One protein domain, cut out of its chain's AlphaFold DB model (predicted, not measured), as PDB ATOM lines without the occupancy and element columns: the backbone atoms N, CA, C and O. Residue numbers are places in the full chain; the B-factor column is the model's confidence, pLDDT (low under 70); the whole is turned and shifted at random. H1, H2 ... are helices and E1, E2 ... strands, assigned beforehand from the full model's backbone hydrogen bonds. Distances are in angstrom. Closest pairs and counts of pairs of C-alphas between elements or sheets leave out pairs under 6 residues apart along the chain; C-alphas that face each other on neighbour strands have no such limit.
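AT A GLANCE: This is residues 267 to 383 of the 938 residues of the protein "Malectin domain-containing protein" of Thermobaculum terrenum (strain ATCC BAA-798 / YNP1) (UniProt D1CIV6). With little regular structure, the model shows a strongly twisted antiparallel sheet, E1-E2-E6-E5, curled round H1, and a small sheet, E4-E3-E7, near E5. Of 117 printed residues, 46 are in named elements, in the order E1 E2 E3 E4 H1 E5 E6 E7, mixed class. It is compact, with a radius of gyration of the C-alphas of 14.1 A, spanning 43 by 25 by 25 A.

IN THESE COORDINATES: E1, residues 280 to 285, begins at C-alpha 280 (15.100, 8.871, -45.928). E2 is 292 to 298, 18.7 A long; E3 308 to 312; E4 320 to 322; H1 340 to 349; E5 356 to 360; E6 363 to 367. E7, 378 to 382, ends at C-alpha 382 (10.106, -8.895, -53.057).

HOW THE PARTS SIT: Within hydrogen-bond range are N 282 and O 295 in hairpin E1-E2, 2.9 A; N 298 and O 364 between E2 and E6, 2.8 A; N 358 and O 365 in hairpin E5-E6, 3.0 A; and N 312 and O 378 between antiparallel E3 and E7, 3.0 A. H1, with every O i to N i+4 pair within range, is on one face of the larger sheet, two layers, helix over sheet; the closest C-alphas of E1 and H1, Leu 284 and Glu 341, are 5.4 A apart. E4 and E3 meet only at a point.

THE WHOLE: The printed part has no cut. The E4 to H1 link is long; pLDDT is under 70 at residues 327 to 334 and 336.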
ATOM      1  N   PHE A 267      21.274  -1.056 -50.877       96.94
ATOM      2  CA  PHE A 267      22.642  -1.303 -50.432       96.94
ATOM      3  C   PHE A 267      23.058  -0.316 -49.325       96.94
ATOM      4  O   PHE A 267      22.606   0.837 -49.324       96.94
ATOM      5  N   PRO A 268      23.957  -0.706 -48.403       97.19
ATOM      6  CA  PRO A 268      24.453   0.195 -47.369       97.19
ATOM      7  C   PRO A 268      25.323   1.313 -47.958       97.19
ATOM      8  O   PRO A 268      25.935   1.161 -49.017       97.19
ATOM      9  N   ARG A 269      25.414   2.443 -47.253       96.06
ATOM     10  CA  ARG A 269      26.212   3.612 -47.662       96.06
ATOM     11  C   ARG A 269      27.694   3.252 -47.855       96.06
ATOM     12  O   ARG A 269      28.302   2.664 -46.965       96.06
ATOM     13  N   GLY A 270      28.284   3.686 -48.967       93.38
ATOM     14  CA  GLY A 270      29.670   3.415 -49.356       93.38
ATOM     15  C   GLY A 270      29.896   2.087 -50.087       93.38
ATOM     16  O   GLY A 270      31.046   1.671 -50.214       93.38
ATOM     17  N   SER A 271      28.836   1.413 -50.540       91.44
ATOM     18  CA  SER A 271      28.913   0.135 -51.265       91.44
ATOM     19  C   SER A 271      29.042   0.279 -52.784       91.44
ATOM     20  O   SER A 271      29.542  -0.640 -53.430       91.44
ATOM     21  N   GLY A 272      28.590   1.395 -53.366       88.62
ATOM     22  CA  GLY A 272      28.544   1.603 -54.816       88.62
ATOM     23  C   GLY A 272      27.452   0.817 -55.556       88.62
ATOM     24  O   GLY A 272      27.496   0.756 -56.782       88.62
ATOM     25  N   GLY A 273      26.494   0.207 -54.846       88.00
ATOM     26  CA  GLY A 273      25.353  -0.485 -55.459       88.00
ATOM     27  C   GLY A 273      24.337   0.471 -56.101       88.00
ATOM     28  O   GLY A 273      24.245   1.637 -55.723       88.00
ATOM     29  N   GLU A 274      23.539  -0.028 -57.051       87.62
ATOM     30  CA  GLU A 274      22.597   0.785 -57.846       87.62
ATOM     31  C   GLU A 274      21.583   1.564 -56.990       87.62
ATOM     32  O   GLU A 274      21.228   2.704 -57.299       87.62
ATOM     33  N   HIS A 275      21.154   0.977 -55.873       94.12
ATOM     34  CA  HIS A 275      20.289   1.622 -54.887       94.12
ATOM     35  C   HIS A 275      21.041   1.808 -53.564       94.12
ATOM     36  O   HIS A 275      20.658   1.263 -52.527       94.12
ATOM     37  N   GLU A 276      22.155   2.544 -53.592       96.00
ATOM     38  CA  GLU A 276      22.905   2.883 -52.381       96.00
ATOM     39  C   GLU A 276      22.122   3.846 -51.472       96.00
ATOM     40  O   GLU A 276      21.740   4.948 -51.872       96.00
ATOM     41  N   ALA A 277      21.946   3.445 -50.209       96.38
ATOM     42  CA  ALA A 277      21.374   4.245 -49.129       96.38
ATOM     43  C   ALA A 277      20.122   5.064 -49.542       96.38
ATOM     44  O   ALA A 277      20.122   6.298 -49.406       96.38
ATOM     45  N   PRO A 278      19.049   4.422 -50.054       97.25
ATOM     46  CA  PRO A 278      17.884   5.122 -50.593       97.25
ATOM     47  C   PRO A 278      16.969   5.673 -49.491       97.25
ATOM     48  O   PRO A 278      16.250   6.650 -49.706       97.25
ATOM     49  N   TRP A 279      17.020   5.095 -48.288       98.00
ATOM     50  CA  TRP A 279      16.086   5.380 -47.207       98.00
ATOM     51  C   TRP A 279      16.261   6.796 -46.650       98.00
ATOM     52  O   TRP A 279      17.363   7.237 -46.301       98.00
ATOM     53  N   ARG A 280      15.153   7.525 -46.515       97.81
ATOM     54  CA  ARG A 280      15.100   8.871 -45.928       97.81
ATOM     55  C   ARG A 280      14.214   8.855 -44.692       97.81
ATOM     56  O   ARG A 280      13.142   8.262 -44.699       97.81
ATOM     57  N   ARG A 281      14.660   9.509 -43.620       97.06
ATOM     58  CA  ARG A 281      13.861   9.652 -42.401       97.06
ATOM     59  C   ARG A 281      12.779  10.701 -42.643       97.06
ATOM     60  O   ARG A 281      13.100  11.859 -42.907       97.06
ATOM     61  N   VAL A 282      11.521  10.296 -42.541       97.00
ATOM     62  CA  VAL A 282      10.348  11.175 -42.625       97.00
ATOM     63  C   VAL A 282       9.691  11.285 -41.252       97.00
ATOM     64  O   VAL A 282       9.826  10.385 -40.422       97.00
ATOM     65  N   THR A 283       8.989  12.389 -41.005       97.12
ATOM     66  CA  THR A 283       8.193  12.586 -39.788       97.12
ATOM     67  C   THR A 283       6.730  12.691 -40.182       97.12
ATOM     68  O   THR A 283       6.357  13.607 -40.913       97.12
ATOM     69  N   LEU A 284       5.920  11.755 -39.697       95.12
ATOM     70  CA  LEU A 284       4.497  11.635 -40.001       95.12
ATOM     71  C   LEU A 284       3.672  11.906 -38.743       95.12
ATOM     72  O   LEU A 284       4.099  11.594 -37.629       95.12
ATOM     73  N   LYS A 285       2.500  12.523 -38.912       94.00
ATOM     74  CA  LYS A 285       1.607  12.871 -37.804       94.00
ATOM     75  C   LYS A 285       0.490  11.837 -37.710       94.00
ATOM     76  O   LYS A 285      -0.342  11.773 -38.608       94.00
ATOM     77  N   GLY A 286       0.469  11.066 -36.626       90.12
ATOM     78  CA  GLY A 286      -0.527  10.024 -36.398       90.12
ATOM     79  C   GLY A 286      -1.955  10.588 -36.380       90.12
ATOM     80  O   GLY A 286      -2.186  11.581 -35.677       90.12
ATOM     81  N   PRO A 287      -2.903  10.023 -37.151       86.69
ATOM     82  CA  PRO A 287      -4.264  10.542 -37.245       86.69
ATOM     83  C   PRO A 287      -5.064  10.402 -35.942       86.69
ATOM     84  O   PRO A 287      -5.909  11.256 -35.678       86.69
ATOM     85  N   ALA A 288      -4.800   9.384 -35.113       84.00
ATOM     86  CA  ALA A 288      -5.587   9.112 -33.909       84.00
ATOM     87  C   ALA A 288      -5.127   9.939 -32.694       84.00
ATOM     88  O   ALA A 288      -5.954  10.503 -31.977       84.00
ATOM     89  N   THR A 289      -3.816  10.047 -32.447       87.81
ATOM     90  CA  THR A 289      -3.269  10.795 -31.292       87.81
ATOM     91  C   THR A 289      -2.784  12.202 -31.637       87.81
ATOM     92  O   THR A 289      -2.538  13.010 -30.739       87.81
ATOM     93  N   GLY A 290      -2.580  12.506 -32.922       89.88
ATOM     94  CA  GLY A 290      -1.959  13.750 -33.376       89.88
ATOM     95  C   GLY A 290      -0.462  13.873 -33.055       89.88
ATOM     96  O   GLY A 290       0.112  14.938 -33.307       89.88
ATOM     97  N   GLN A 291       0.176  12.835 -32.502       94.31
ATOM     98  CA  GLN A 291       1.612  12.816 -32.209       94.31
ATOM     99  C   GLN A 291       2.441  12.685 -33.494       94.31
ATOM    100  O   GLN A 291       1.949  12.247 -34.529       94.31
ATOM    101  N   SER A 292       3.706  13.109 -33.446       96.44
ATOM    102  CA  SER A 292       4.634  13.005 -34.578       96.44
ATOM    103  C   SER A 292       5.622  11.866 -34.360       96.44
ATOM    104  O   SER A 292       6.304  11.825 -33.338       96.44
ATOM    105  N   PHE A 293       5.723  10.980 -35.344       94.81
ATOM    106  CA  PHE A 293       6.564   9.788 -35.328       94.81
ATOM    107  C   PHE A 293       7.573   9.859 -36.477       94.81
ATOM    108  O   PHE A 293       7.235  10.307 -37.572       94.81
ATOM    109  N   SER A 294       8.818   9.438 -36.244       95.25
ATOM    110  CA  SER A 294       9.805   9.283 -37.320       95.25
ATOM    111  C   SER A 294       9.785   7.862 -37.860       95.25
ATOM    112  O   SER A 294       9.796   6.933 -37.067       95.25
ATOM    113  N   ILE A 295       9.878   7.691 -39.174       96.62
ATOM    114  CA  ILE A 295      10.051   6.380 -39.816       96.62
ATOM    115  C   ILE A 295      11.002   6.510 -41.011       96.62
ATOM    116  O   ILE A 295      11.234   7.619 -41.503       96.62
ATOM    117  N   TRP A 296      11.591   5.407 -41.468       97.94
ATOM    118  CA  TRP A 296      12.332   5.395 -42.728       97.94
ATOM    119  C   TRP A 296      11.366   5.189 -43.889       97.94
ATOM    120  O   TRP A 296      10.472   4.358 -43.802       97.94
ATOM    121  N   ALA A 297      11.558   5.930 -44.973       97.50
ATOM    122  CA  ALA A 297      10.805   5.769 -46.206       97.50
ATOM    123  C   ALA A 297      11.753   5.648 -47.402       97.50
ATOM    124  O   ALA A 297      12.703   6.428 -47.527       97.50
ATOM    125  N   TRP A 298      11.466   4.707 -48.297       97.50
ATOM    126  CA  TRP A 298      11.934   4.729 -49.676       97.50
ATOM    127  C   TRP A 298      10.749   5.164 -50.535       97.50
ATOM    128  O   TRP A 298       9.789   4.421 -50.724       97.50
ATOM    129  N   LYS A 299      10.795   6.420 -50.983       95.31
ATOM    130  CA  LYS A 299       9.794   7.002 -51.876       95.31
ATOM    131  C   LYS A 299      10.091   6.602 -53.315       95.31
ATOM    132  O   LYS A 299      11.223   6.809 -53.751       95.31
ATOM    133  N   GLY A 300       9.102   6.058 -54.021       93.50
ATOM    134  CA  GLY A 300       9.283   5.512 -55.367       93.50
ATOM    135  C   GLY A 300      10.358   4.423 -55.426       93.50
ATOM    136  O   GLY A 300      11.318   4.549 -56.188       93.50
ATOM    137  N   ALA A 301      10.237   3.386 -54.596       93.38
ATOM    138  CA  ALA A 301      11.053   2.186 -54.746       93.38
ATOM    139  C   ALA A 301      10.783   1.537 -56.121       93.38
ATOM    140  O   ALA A 301       9.649   1.581 -56.601       93.38
ATOM    141  N   PRO A 302      11.777   0.898 -56.762       90.75
ATOM    142  CA  PRO A 302      11.609   0.247 -58.065       90.75
ATOM    143  C   PRO A 302      10.854  -1.098 -57.977       90.75
ATOM    144  O   PRO A 302      10.994  -1.949 -58.846       90.75
ATOM    145  N   VAL A 303      10.050  -1.285 -56.926       86.31
ATOM    146  CA  VAL A 303       9.130  -2.409 -56.723       86.31
ATOM    147  C   VAL A 303       7.796  -1.849 -56.256       86.31
ATOM    148  O   VAL A 303       7.738  -1.137 -55.252       86.31
ATOM    149  N   GLU A 304       6.723  -2.191 -56.961       85.50
ATOM    150  CA  GLU A 304       5.360  -1.907 -56.521       85.50
ATOM    151  C   GLU A 304       4.827  -3.046 -55.638       85.50
ATOM    152  O   GLU A 304       5.042  -4.228 -55.915       85.50
ATOM    153  N   GLY A 305       4.131  -2.687 -54.555       83.88
ATOM    154  CA  GLY A 305       3.415  -3.639 -53.707       83.88
ATOM    155  C   GLY A 305       4.324  -4.691 -53.072       83.88
ATOM    156  O   GLY A 305       4.077  -5.883 -53.242       83.88
ATOM    157  N   VAL A 306       5.377  -4.255 -52.369       91.06
ATOM    158  CA  VAL A 306       6.304  -5.144 -51.645       91.06
ATOM    159  C   VAL A 306       5.535  -6.041 -50.665       91.06
ATOM    160  O   VAL A 306       4.791  -5.548 -49.814       91.06
ATOM    161  N   VAL A 307       5.735  -7.357 -50.769       89.25
ATOM    162  CA  VAL A 307       5.083  -8.390 -49.932       89.25
ATOM    163  C   VAL A 307       6.038  -9.029 -48.938       89.25
ATOM    164  O   VAL A 307       5.639  -9.304 -47.809       89.25
ATOM    165  N   GLN A 308       7.312  -9.188 -49.302       91.69
ATOM    166  CA  GLN A 308       8.339  -9.697 -48.397       91.69
ATOM    167  C   GLN A 308       9.568  -8.791 -48.392       91.69
ATOM    168  O   GLN A 308       9.925  -8.169 -49.395       91.69
ATOM    169  N   MET A 309      10.227  -8.735 -47.238       94.00
ATOM    170  CA  MET A 309      11.458  -7.989 -47.037       94.00
ATOM    171  C   MET A 309      12.357  -8.739 -46.057       94.00
ATOM    172  O   MET A 309      11.877  -9.293 -45.066       94.00
ATOM    173  N   ALA A 310      13.666  -8.706 -46.293       95.31
ATOM    174  CA  ALA A 310      14.664  -9.121 -45.313       95.31
ATOM    175  C   ALA A 310      15.839  -8.146 -45.284       95.31
ATOM    176  O   ALA A 310      16.041  -7.375 -46.222       95.31
ATOM    177  N   PHE A 311      16.631  -8.196 -44.216       95.56
ATOM    178  CA  PHE A 311      17.870  -7.436 -44.097       95.56
ATOM    179  C   PHE A 311      19.014  -8.278 -43.536       95.56
ATOM    180  O   PHE A 311      18.790  -9.282 -42.861       95.56
ATOM    181  N   ALA A 312      20.243  -7.843 -43.804       94.69
ATOM    182  CA  ALA A 312      21.458  -8.461 -43.286       94.69
ATOM    183  C   ALA A 312      22.601  -7.429 -43.178       94.69
ATOM    184  O   ALA A 312      22.650  -6.472 -43.961       94.69
ATOM    185  N   PRO A 313      23.559  -7.618 -42.249       93.56
ATOM    186  CA  PRO A 313      24.700  -6.713 -42.084       93.56
ATOM    187  C   PRO A 313      25.744  -6.842 -43.207       93.56
ATOM    188  O   PRO A 313      26.555  -5.939 -43.402       93.56
ATOM    189  N   SER A 314      25.736  -7.949 -43.955       91.75
ATOM    190  CA  SER A 314      26.565  -8.166 -45.143       91.75
ATOM    191  C   SER A 314      25.803  -8.995 -46.180       91.75
ATOM    192  O   SER A 314      24.798  -9.617 -45.837       91.75
ATOM    193  N   ARG A 315      26.278  -9.029 -47.434       87.69
ATOM    194  CA  ARG A 315      25.641  -9.820 -48.500       87.69
ATOM    195  C   ARG A 315      25.775 -11.332 -48.286       87.69
ATOM    196  O   ARG A 315      24.936 -12.062 -48.795       87.69
ATOM    197  N   ASP A 316      26.770 -11.800 -47.535       86.25
ATOM    198  CA  ASP A 316      27.016 -13.233 -47.298       86.25
ATOM    199  C   ASP A 316      26.402 -13.739 -45.975       86.25
ATOM    200  O   ASP A 316      26.401 -14.934 -45.688       86.25
ATOM    201  N   SER A 317      25.852 -12.837 -45.153       89.25
ATOM    202  CA  SER A 317      25.180 -13.193 -43.898       89.25
ATOM    203  C   SER A 317      23.754 -13.714 -44.138       89.25
ATOM    204  O   SER A 317      23.082 -13.188 -45.027       89.25
ATOM    205  N   PRO A 318      23.247 -14.658 -43.315       88.69
ATOM    206  CA  PRO A 318      21.865 -15.124 -43.403       88.69
ATOM    207  C   PRO A 318      20.845 -13.983 -43.356       88.69
ATOM    208  O   PRO A 318      20.948 -13.069 -42.530       88.69
ATOM    209  N   LEU A 319      19.849 -14.055 -44.239       91.69
ATOM    210  CA  LEU A 319      18.786 -13.062 -44.343       91.69
ATOM    211  C   LEU A 319      17.854 -13.087 -43.137       91.69
ATOM    212  O   LEU A 319      17.306 -14.135 -42.807       91.69
ATOM    213  N   ARG A 320      17.591 -11.915 -42.545       91.81
ATOM    214  CA  ARG A 320      16.592 -11.755 -41.487       91.81
ATOM    215  C   ARG A 320      15.292 -11.146 -42.006       91.81
ATOM    216  O   ARG A 320      15.278  -9.969 -42.373       91.81
ATOM    217  N   ARG A 321      14.196 -11.908 -41.980       92.94
ATOM    218  CA  ARG A 321      12.860 -11.468 -42.407       92.94
ATOM    219  C   ARG A 321      12.348 -10.297 -41.562       92.94
ATOM    220  O   ARG A 321      12.511 -10.248 -40.341       92.94
ATOM    221  N   VAL A 322      11.686  -9.360 -42.229       92.94
ATOM    222  CA  VAL A 322      10.959  -8.229 -41.644       92.94
ATOM    223  C   VAL A 322       9.477  -8.452 -41.925       92.94
ATOM    224  O   VAL A 322       9.107  -8.683 -43.075       92.94
ATOM    225  N   ALA A 323       8.614  -8.399 -40.908       92.94
ATOM    226  CA  ALA A 323       7.194  -8.652 -41.143       92.94
ATOM    227  C   ALA A 323       6.538  -7.501 -41.925       92.94
ATOM    228  O   ALA A 323       6.725  -6.322 -41.593       92.94
ATOM    229  N   LYS A 324       5.725  -7.866 -42.921       92.25
ATOM    230  CA  LYS A 324       4.762  -6.965 -43.555       92.25
ATOM    231  C   LYS A 324       3.644  -6.656 -42.559       92.25
ATOM    232  O   LYS A 324       3.189  -7.538 -41.831       92.25
ATOM    233  N   TRP A 325       3.212  -5.405 -42.539       90.56
ATOM    234  CA  TRP A 325       1.994  -4.955 -41.879       90.56
ATOM    235  C   TRP A 325       0.944  -4.734 -42.961       90.56
ATOM    236  O   TRP A 325       1.028  -3.749 -43.693       90.56
ATOM    237  N   ASP A 326       0.015  -5.681 -43.102       81.31
ATOM    238  CA  ASP A 326      -0.941  -5.683 -44.210       81.31
ATOM    239  C   ASP A 326      -2.372  -5.328 -43.796       81.31
ATOM    240  O   ASP A 326      -2.794  -5.552 -42.656       81.31
ATOM    241  N   ILE A 327      -3.133  -4.773 -44.740       68.75
ATOM    242  CA  ILE A 327      -4.538  -4.412 -44.538       68.75
ATOM    243  C   ILE A 327      -5.399  -5.673 -44.650       68.75
ATOM    244  O   ILE A 327      -5.278  -6.453 -45.590       68.75
ATOM    245  N   LYS A 328      -6.351  -5.823 -43.727       58.84
ATOM    246  CA  LYS A 328      -7.491  -6.732 -43.878       58.84
ATOM    247  C   LYS A 328      -8.763  -5.899 -44.007       58.84
ATOM    248  O   LYS A 328      -8.942  -4.947 -43.245       58.84
ATOM    249  N   ASP A 329      -9.614  -6.243 -44.971       53.31
ATOM    250  CA  ASP A 329     -10.789  -5.445 -45.344       53.31
ATOM    251  C   ASP A 329     -11.656  -5.032 -44.141       53.31
ATOM    252  O   ASP A 329     -11.972  -5.839 -43.264       53.31
ATOM    253  N   GLY A 330     -12.075  -3.762 -44.115       52.81
ATOM    254  CA  GLY A 330     -12.995  -3.220 -43.104       52.81
ATOM    255  C   GLY A 330     -12.366  -2.790 -41.768       52.81
ATOM    256  O   GLY A 330     -13.093  -2.414 -40.849       52.81
ATOM    257  N   ALA A 331     -11.038  -2.808 -41.634       58.34
ATOM    258  CA  ALA A 331     -10.328  -2.385 -40.425       58.34
ATOM    259  C   ALA A 331     -10.335  -0.848 -40.214       58.34
ATOM    260  O   ALA A 331      -9.516  -0.136 -40.792       58.34
ATOM    261  N   SER A 332     -11.225  -0.318 -39.357       60.53
ATOM    262  CA  SER A 332     -11.359   1.140 -39.132       60.53
ATOM    263  C   SER A 332     -11.576   1.574 -37.665       60.53
ATOM    264  O   SER A 332     -12.447   2.396 -37.372       60.53
ATOM    265  N   GLU A 333     -10.794   1.049 -36.717       65.56
ATOM    266  CA  GLU A 333     -10.869   1.384 -35.273       65.56
ATOM    267  C   GLU A 333     -10.285   2.778 -34.933       65.56
ATOM    268  O   GLU A 333      -9.444   2.930 -34.053       65.56
ATOM    269  N   GLY A 334     -10.704   3.822 -35.655       61.94
ATOM    270  CA  GLY A 334     -10.258   5.208 -35.443       61.94
ATOM    271  C   GLY A 334      -8.909   5.578 -36.074       61.94
ATOM    272  O   GLY A 334      -8.505   6.735 -35.992       61.94
ATOM    273  N   PHE A 335      -8.238   4.637 -36.747       70.12
ATOM    274  CA  PHE A 335      -6.996   4.866 -37.493       70.12
ATOM    275  C   PHE A 335      -7.225   4.773 -39.012       70.12
ATOM    276  O   PHE A 335      -8.041   3.978 -39.477       70.12
ATOM    277  N   THR A 336      -6.466   5.541 -39.797       69.81
ATOM    278  CA  THR A 336      -6.508   5.517 -41.272       69.81
ATOM    279  C   THR A 336      -5.453   4.553 -41.826       69.81
ATOM    280  O   THR A 336      -4.285   4.921 -41.926       69.81
ATOM    281  N   MET A 337      -5.848   3.321 -42.173       78.12
ATOM    282  CA  MET A 337      -4.934   2.280 -42.695       78.12
ATOM    283  C   MET A 337      -4.623   2.396 -44.192       78.12
ATOM    284  O   MET A 337      -3.697   1.761 -44.682       78.12
ATOM    285  N   GLU A 338      -5.333   3.258 -44.912       80.19
ATOM    286  CA  GLU A 338      -5.067   3.572 -46.324       80.19
ATOM    287  C   GLU A 338      -3.840   4.490 -46.513       80.19
ATOM    288  O   GLU A 338      -3.459   4.797 -47.640       80.19
ATOM    289  N   ALA A 339      -3.228   4.956 -45.416       85.75
ATOM    290  CA  ALA A 339      -2.190   5.982 -45.419       85.75
ATOM    291  C   ALA A 339      -1.023   5.647 -44.461       85.75
ATOM    292  O   ALA A 339      -1.231   5.045 -43.397       85.75
ATOM    293  N   PRO A 340       0.216   6.065 -44.783       90.62
ATOM    294  CA  PRO A 340       1.409   5.742 -44.000       90.62
ATOM    295  C   PRO A 340       1.419   6.372 -42.601       90.62
ATOM    296  O   PRO A 340       2.054   5.833 -41.692       90.62
ATOM    297  N   GLU A 341       0.709   7.483 -42.391       90.94
ATOM    298  CA  GLU A 341       0.566   8.145 -41.091       90.94
ATOM    299  C   GLU A 341      -0.055   7.215 -40.037       90.94
ATOM    300  O   GLU A 341       0.430   7.164 -38.904       90.94
ATOM    301  N   GLY A 342      -1.101   6.463 -40.405       87.94
ATOM    302  CA  GLY A 342      -1.811   5.559 -39.496       87.94
ATOM    303  C   GLY A 342      -0.982   4.332 -39.120       87.94
ATOM    304  O   GLY A 342      -0.860   4.004 -37.940       87.94
ATOM    305  N   TRP A 343      -0.343   3.694 -40.101       87.75
ATOM    306  CA  TRP A 343       0.546   2.556 -39.847       87.75
ATOM    307  C   TRP A 343       1.785   2.942 -39.037       87.75
ATOM    308  O   TRP A 343       2.179   2.214 -38.125       87.75
ATOM    309  N   THR A 344       2.365   4.116 -39.305       90.62
ATOM    310  CA  THR A 344       3.490   4.637 -38.513       90.62
ATOM    311  C   THR A 344       3.082   4.868 -37.058       90.62
ATOM    312  O   THR A 344       3.825   4.517 -36.142       90.62
ATOM    313  N   GLU A 345       1.889   5.416 -36.818       90.12
ATOM    314  CA  GLU A 345       1.352   5.571 -35.466       90.12
ATOM    315  C   GLU A 345       1.155   4.221 -34.765       90.12
ATOM    316  O   GLU A 345       1.579   4.067 -33.616       90.12
ATOM    317  N   ILE A 346       0.583   3.216 -35.437       88.50
ATOM    318  CA  ILE A 346       0.418   1.871 -34.860       88.50
ATOM    319  C   ILE A 346       1.770   1.265 -34.493       88.50
ATOM    320  O   ILE A 346       1.921   0.827 -33.348       88.50
ATOM    321  N   LEU A 347       2.751   1.280 -35.404       89.88
ATOM    322  CA  LEU A 347       4.098   0.732 -35.187       89.88
ATOM    323  C   LEU A 347       4.731   1.245 -33.886       89.88
ATOM    324  O   LEU A 347       5.355   0.472 -33.166       89.88
ATOM    325  N   TYR A 348       4.528   2.515 -33.525       90.88
ATOM    326  CA  TYR A 348       5.055   3.082 -32.277       90.88
ATOM    327  C   TYR A 348       4.134   2.946 -31.053       90.88
ATOM    328  O   TYR A 348       4.602   3.126 -29.923       90.88
ATOM    329  N   THR A 349       2.837   2.675 -31.227       88.50
ATOM    330  CA  THR A 349       1.856   2.780 -30.130       88.50
ATOM    331  C   THR A 349       1.246   1.463 -29.658       88.50
ATOM    332  O   THR A 349       0.868   1.398 -28.484       88.50
ATOM    333  N   ASN A 350       1.165   0.426 -30.494       90.25
ATOM    334  CA  ASN A 350       0.533  -0.849 -30.136       90.25
ATOM    335  C   ASN A 350       1.388  -1.719 -29.180       90.25
ATOM    336  O   ASN A 350       2.537  -1.401 -28.876       90.25
ATOM    337  N   ARG A 351       0.804  -2.816 -28.676       90.88
ATOM    338  CA  ARG A 351       1.422  -3.753 -27.712       90.88
ATOM    339  C   ARG A 351       1.686  -5.156 -28.279       90.88
ATOM    340  O   ARG A 351       2.103  -6.035 -27.535       90.88
ATOM    341  N   SER A 352       1.453  -5.377 -29.567       88.81
ATOM    342  CA  SER A 352       1.702  -6.668 -30.223       88.81
ATOM    343  C   SER A 352       3.145  -6.762 -30.687       88.81
ATOM    344  O   SER A 352       3.877  -7.663 -30.308       88.81
ATOM    345  N   TYR A 353       3.546  -5.811 -31.520       91.06
ATOM    346  CA  TYR A 353       4.759  -5.866 -32.323       91.06
ATOM    347  C   TYR A 353       5.026  -4.450 -32.826       91.06
ATOM    348  O   TYR A 353       4.069  -3.734 -33.098       91.06
ATOM    349  N   ASN A 354       6.270  -3.978 -32.896       90.25
ATOM    350  CA  ASN A 354       6.520  -2.541 -33.103       90.25
ATOM    351  C   ASN A 354       7.505  -2.198 -34.226       90.25
ATOM    352  O   ASN A 354       7.738  -1.020 -34.478       90.25
ATOM    353  N   TYR A 355       8.071  -3.179 -34.915       91.75
ATOM    354  CA  TYR A 355       8.909  -2.977 -36.098       91.75
ATOM    355  C   TYR A 355       8.307  -3.752 -37.282       91.75
ATOM    356  O   TYR A 355       7.305  -4.440 -37.111       91.75
ATOM    357  N   GLY A 356       8.830  -3.586 -38.492       94.38
ATOM    358  CA  GLY A 356       8.205  -4.105 -39.711       94.38
ATOM    359  C   GLY A 356       8.188  -3.081 -40.843       94.38
ATOM    360  O   GLY A 356       8.787  -2.006 -40.728       94.38
ATOM    361  N   PHE A 357       7.475  -3.403 -41.921       94.56
ATOM    362  CA  PHE A 357       7.266  -2.487 -43.042       94.56
ATOM    363  C   PHE A 357       5.809  -2.454 -43.525       94.56
ATOM    364  O   PHE A 357       5.062  -3.410 -43.330       94.56
ATOM    365  N   ALA A 358       5.433  -1.360 -44.185       92.75
ATOM    366  CA  ALA A 358       4.180  -1.202 -44.925       92.75
ATOM    367  C   ALA A 358       4.469  -0.557 -46.292       92.75
ATOM    368  O   ALA A 358       5.391   0.258 -46.405       92.75
ATOM    369  N   ALA A 359       3.699  -0.913 -47.322       91.56
ATOM    370  CA  ALA A 359       3.891  -0.446 -48.697       91.56
ATOM    371  C   ALA A 359       2.603   0.168 -49.272       91.56
ATOM    372  O   ALA A 359       1.511  -0.337 -49.028       91.56
ATOM    373  N   PHE A 360       2.740   1.246 -50.049       89.19
ATOM    374  CA  PHE A 360       1.634   1.982 -50.676       89.19
ATOM    375  C   PHE A 360       2.015   2.273 -52.132       89.19
ATOM    376  O   PHE A 360       2.755   3.218 -52.413       89.19
ATOM    377  N   GLY A 361       1.578   1.416 -53.057       87.81
ATOM    378  CA  GLY A 361       2.144   1.386 -54.408       87.81
ATOM    379  C   GLY A 361       3.649   1.106 -54.341       87.81
ATOM    380  O   GLY A 361       4.067   0.098 -53.771       87.81
ATOM    381  N   SER A 362       4.461   2.021 -54.872       90.81
ATOM    382  CA  SER A 362       5.932   1.982 -54.820       90.81
ATOM    383  C   SER A 362       6.558   2.640 -53.580       90.81
ATOM    384  O   SER A 362       7.777   2.609 -53.419       90.81
ATOM    385  N   ASP A 363       5.776   3.254 -52.687       94.06
ATOM    386  CA  ASP A 363       6.312   3.866 -51.466       94.06
ATOM    387  C   ASP A 363       6.407   2.842 -50.330       94.06
ATOM    388  O   ASP A 363       5.392   2.304 -49.885       94.06
ATOM    389  N   VAL A 364       7.613   2.628 -49.797       95.38
ATOM    390  CA  VAL A 364       7.875   1.659 -48.720       95.38
ATOM    391  C   VAL A 364       8.280   2.381 -47.438       95.38
ATOM    392  O   VAL A 364       9.210   3.189 -47.444       95.38
ATOM    393  N   TYR A 365       7.625   2.058 -46.322       95.88
ATOM    394  CA  TYR A 365       7.905   2.605 -44.992       95.88
ATOM    395  C   TYR A 365       8.400   1.496 -44.074       95.88
ATOM    396  O   TYR A 365       7.776   0.442 -43.990       95.88
ATOM    397  N   LEU A 366       9.516   1.731 -43.387       96.44
ATOM    398  CA  LEU A 366      10.279   0.716 -42.669       96.44
ATOM    399  C   LEU A 366      10.680   1.195 -41.269       96.44
ATOM    400  O   LEU A 366      11.234   2.286 -41.088       96.44
ATOM    401  N   ARG A 367      10.495   0.316 -40.285       94.69
ATOM    402  CA  ARG A 367      11.168   0.369 -38.987       94.69
ATOM    403  C   ARG A 367      11.861  -0.971 -38.749       94.69
ATOM    404  O   ARG A 367      11.200  -2.000 -38.702       94.69
ATOM    405  N   LEU A 368      13.184  -0.964 -38.595       93.44
ATOM    406  CA  LEU A 368      13.962  -2.157 -38.241       93.44
ATOM    407  C   LEU A 368      13.970  -2.398 -36.716       93.44
ATOM    408  O   LEU A 368      13.703  -1.458 -35.953       93.44
ATOM    409  N   PRO A 369      14.293  -3.626 -36.250       88.81
ATOM    410  CA  PRO A 369      14.542  -3.897 -34.834       88.81
ATOM    411  C   PRO A 369      15.510  -2.869 -34.234       88.81
ATOM    412  O   PRO A 369      16.485  -2.478 -34.874       88.81
ATOM    413  N   GLY A 370      15.228  -2.394 -33.019       87.31
ATOM    414  CA  GLY A 370      16.084  -1.423 -32.324       87.31
ATOM    415  C   GLY A 370      16.238  -0.049 -33.002       87.31
ATOM    416  O   GLY A 370      17.166   0.674 -32.651       87.31
ATOM    417  N   ASP A 371      15.372   0.314 -33.962       88.50
ATOM    418  CA  ASP A 371      15.480   1.539 -34.780       88.50
ATOM    419  C   ASP A 371      16.805   1.654 -35.578       88.50
ATOM    420  O   ASP A 371      17.273   2.759 -35.866       88.50
ATOM    421  N   VAL A 372      17.405   0.517 -35.969       92.88
ATOM    422  CA  VAL A 372      18.603   0.465 -36.832       92.88
ATOM    423  C   VAL A 372      18.397   1.282 -38.120       92.88
ATOM    424  O   VAL A 372      17.343   1.209 -38.753       92.88
ATOM    425  N   ASP A 373      19.411   2.059 -38.526       96.31
ATOM    426  CA  ASP A 373      19.416   2.784 -39.806       96.31
ATOM    427  C   ASP A 373      19.561   1.772 -40.964       96.31
ATOM    428  O   ASP A 373      20.631   1.169 -41.101       96.31
ATOM    429  N   PRO A 374      18.538   1.581 -41.820       97.19
ATOM    430  CA  PRO A 374      18.588   0.623 -42.921       97.19
ATOM    431  C   PRO A 374      19.643   0.991 -43.973       97.19
ATOM    432  O   PRO A 374      20.091   0.119 -44.704       97.19
ATOM    433  N   ASN A 375      20.137   2.237 -44.011       97.88
ATOM    434  CA  ASN A 375      21.271   2.624 -44.858       97.88
ATOM    435  C   ASN A 375      22.625   2.068 -44.366       97.88
ATOM    436  O   ASN A 375      23.660   2.364 -44.966       97.88
ATOM    437  N   THR A 376      22.641   1.310 -43.265       96.75
ATOM    438  CA  THR A 376      23.806   0.545 -42.778       96.75
ATOM    439  C   THR A 376      23.702  -0.952 -43.070       96.75
ATOM    440  O   THR A 376      24.630  -1.689 -42.755       96.75
ATOM    441  N   GLN A 377      22.589  -1.398 -43.658       96.94
ATOM    442  CA  GLN A 377      22.273  -2.798 -43.925       96.94
ATOM    443  C   GLN A 377      22.125  -3.028 -45.433       96.94
ATOM    444  O   GLN A 377      21.897  -2.087 -46.196       96.94
ATOM    445  N   TYR A 378      22.204  -4.286 -45.852       96.94
ATOM    446  CA  TYR A 378      21.596  -4.731 -47.104       96.94
ATOM    447  C   TYR A 378      20.120  -5.029 -46.819       96.94
ATOM    448  O   TYR A 378      19.824  -5.648 -45.795       96.94
ATOM    449  N   VAL A 379      19.201  -4.581 -47.678       97.12
ATOM    450  CA  VAL A 379      17.754  -4.829 -47.529       97.12
ATOM    451  C   VAL A 379      17.170  -5.288 -48.865       97.12
ATOM    452  O   VAL A 379      17.210  -4.541 -49.839       97.12
ATOM    453  N   TRP A 380      16.626  -6.502 -48.910       95.25
ATOM    454  CA  TRP A 380      16.028  -7.129 -50.094       95.25
ATOM    455  C   TRP A 380      14.518  -6.883 -50.114       95.25
ATOM    456  O   TRP A 380      13.875  -6.999 -49.068       95.25
ATOM    457  N   LEU A 381      13.955  -6.560 -51.281       93.94
ATOM    458  CA  LEU A 381      12.524  -6.300 -51.483       93.94
ATOM    459  C   LEU A 381      11.951  -7.293 -52.515       93.94
ATOM    460  O   LEU A 381      12.429  -7.331 -53.646       93.94
ATOM    461  N   LYS A 382      10.903  -8.043 -52.148       91.31
ATOM    462  CA  LYS A 382      10.106  -8.895 -53.057       91.31
ATOM    463  C   LYS A 382       8.772  -8.211 -53.375       91.31
ATOM    464  O   LYS A 382       8.053  -7.831 -52.445       91.31
ATOM    465  N   GLY A 383       8.449  -8.037 -54.655       86.00
ATOM    466  CA  GLY A 383       7.168  -7.496 -55.127       86.00
ATOM    467  C   GLY A 383       6.053  -8.540 -55.144       86.00
ATOM    468  O   GLY A 383       6.288  -9.709 -54.869       86.00
TER     469      GLY A 383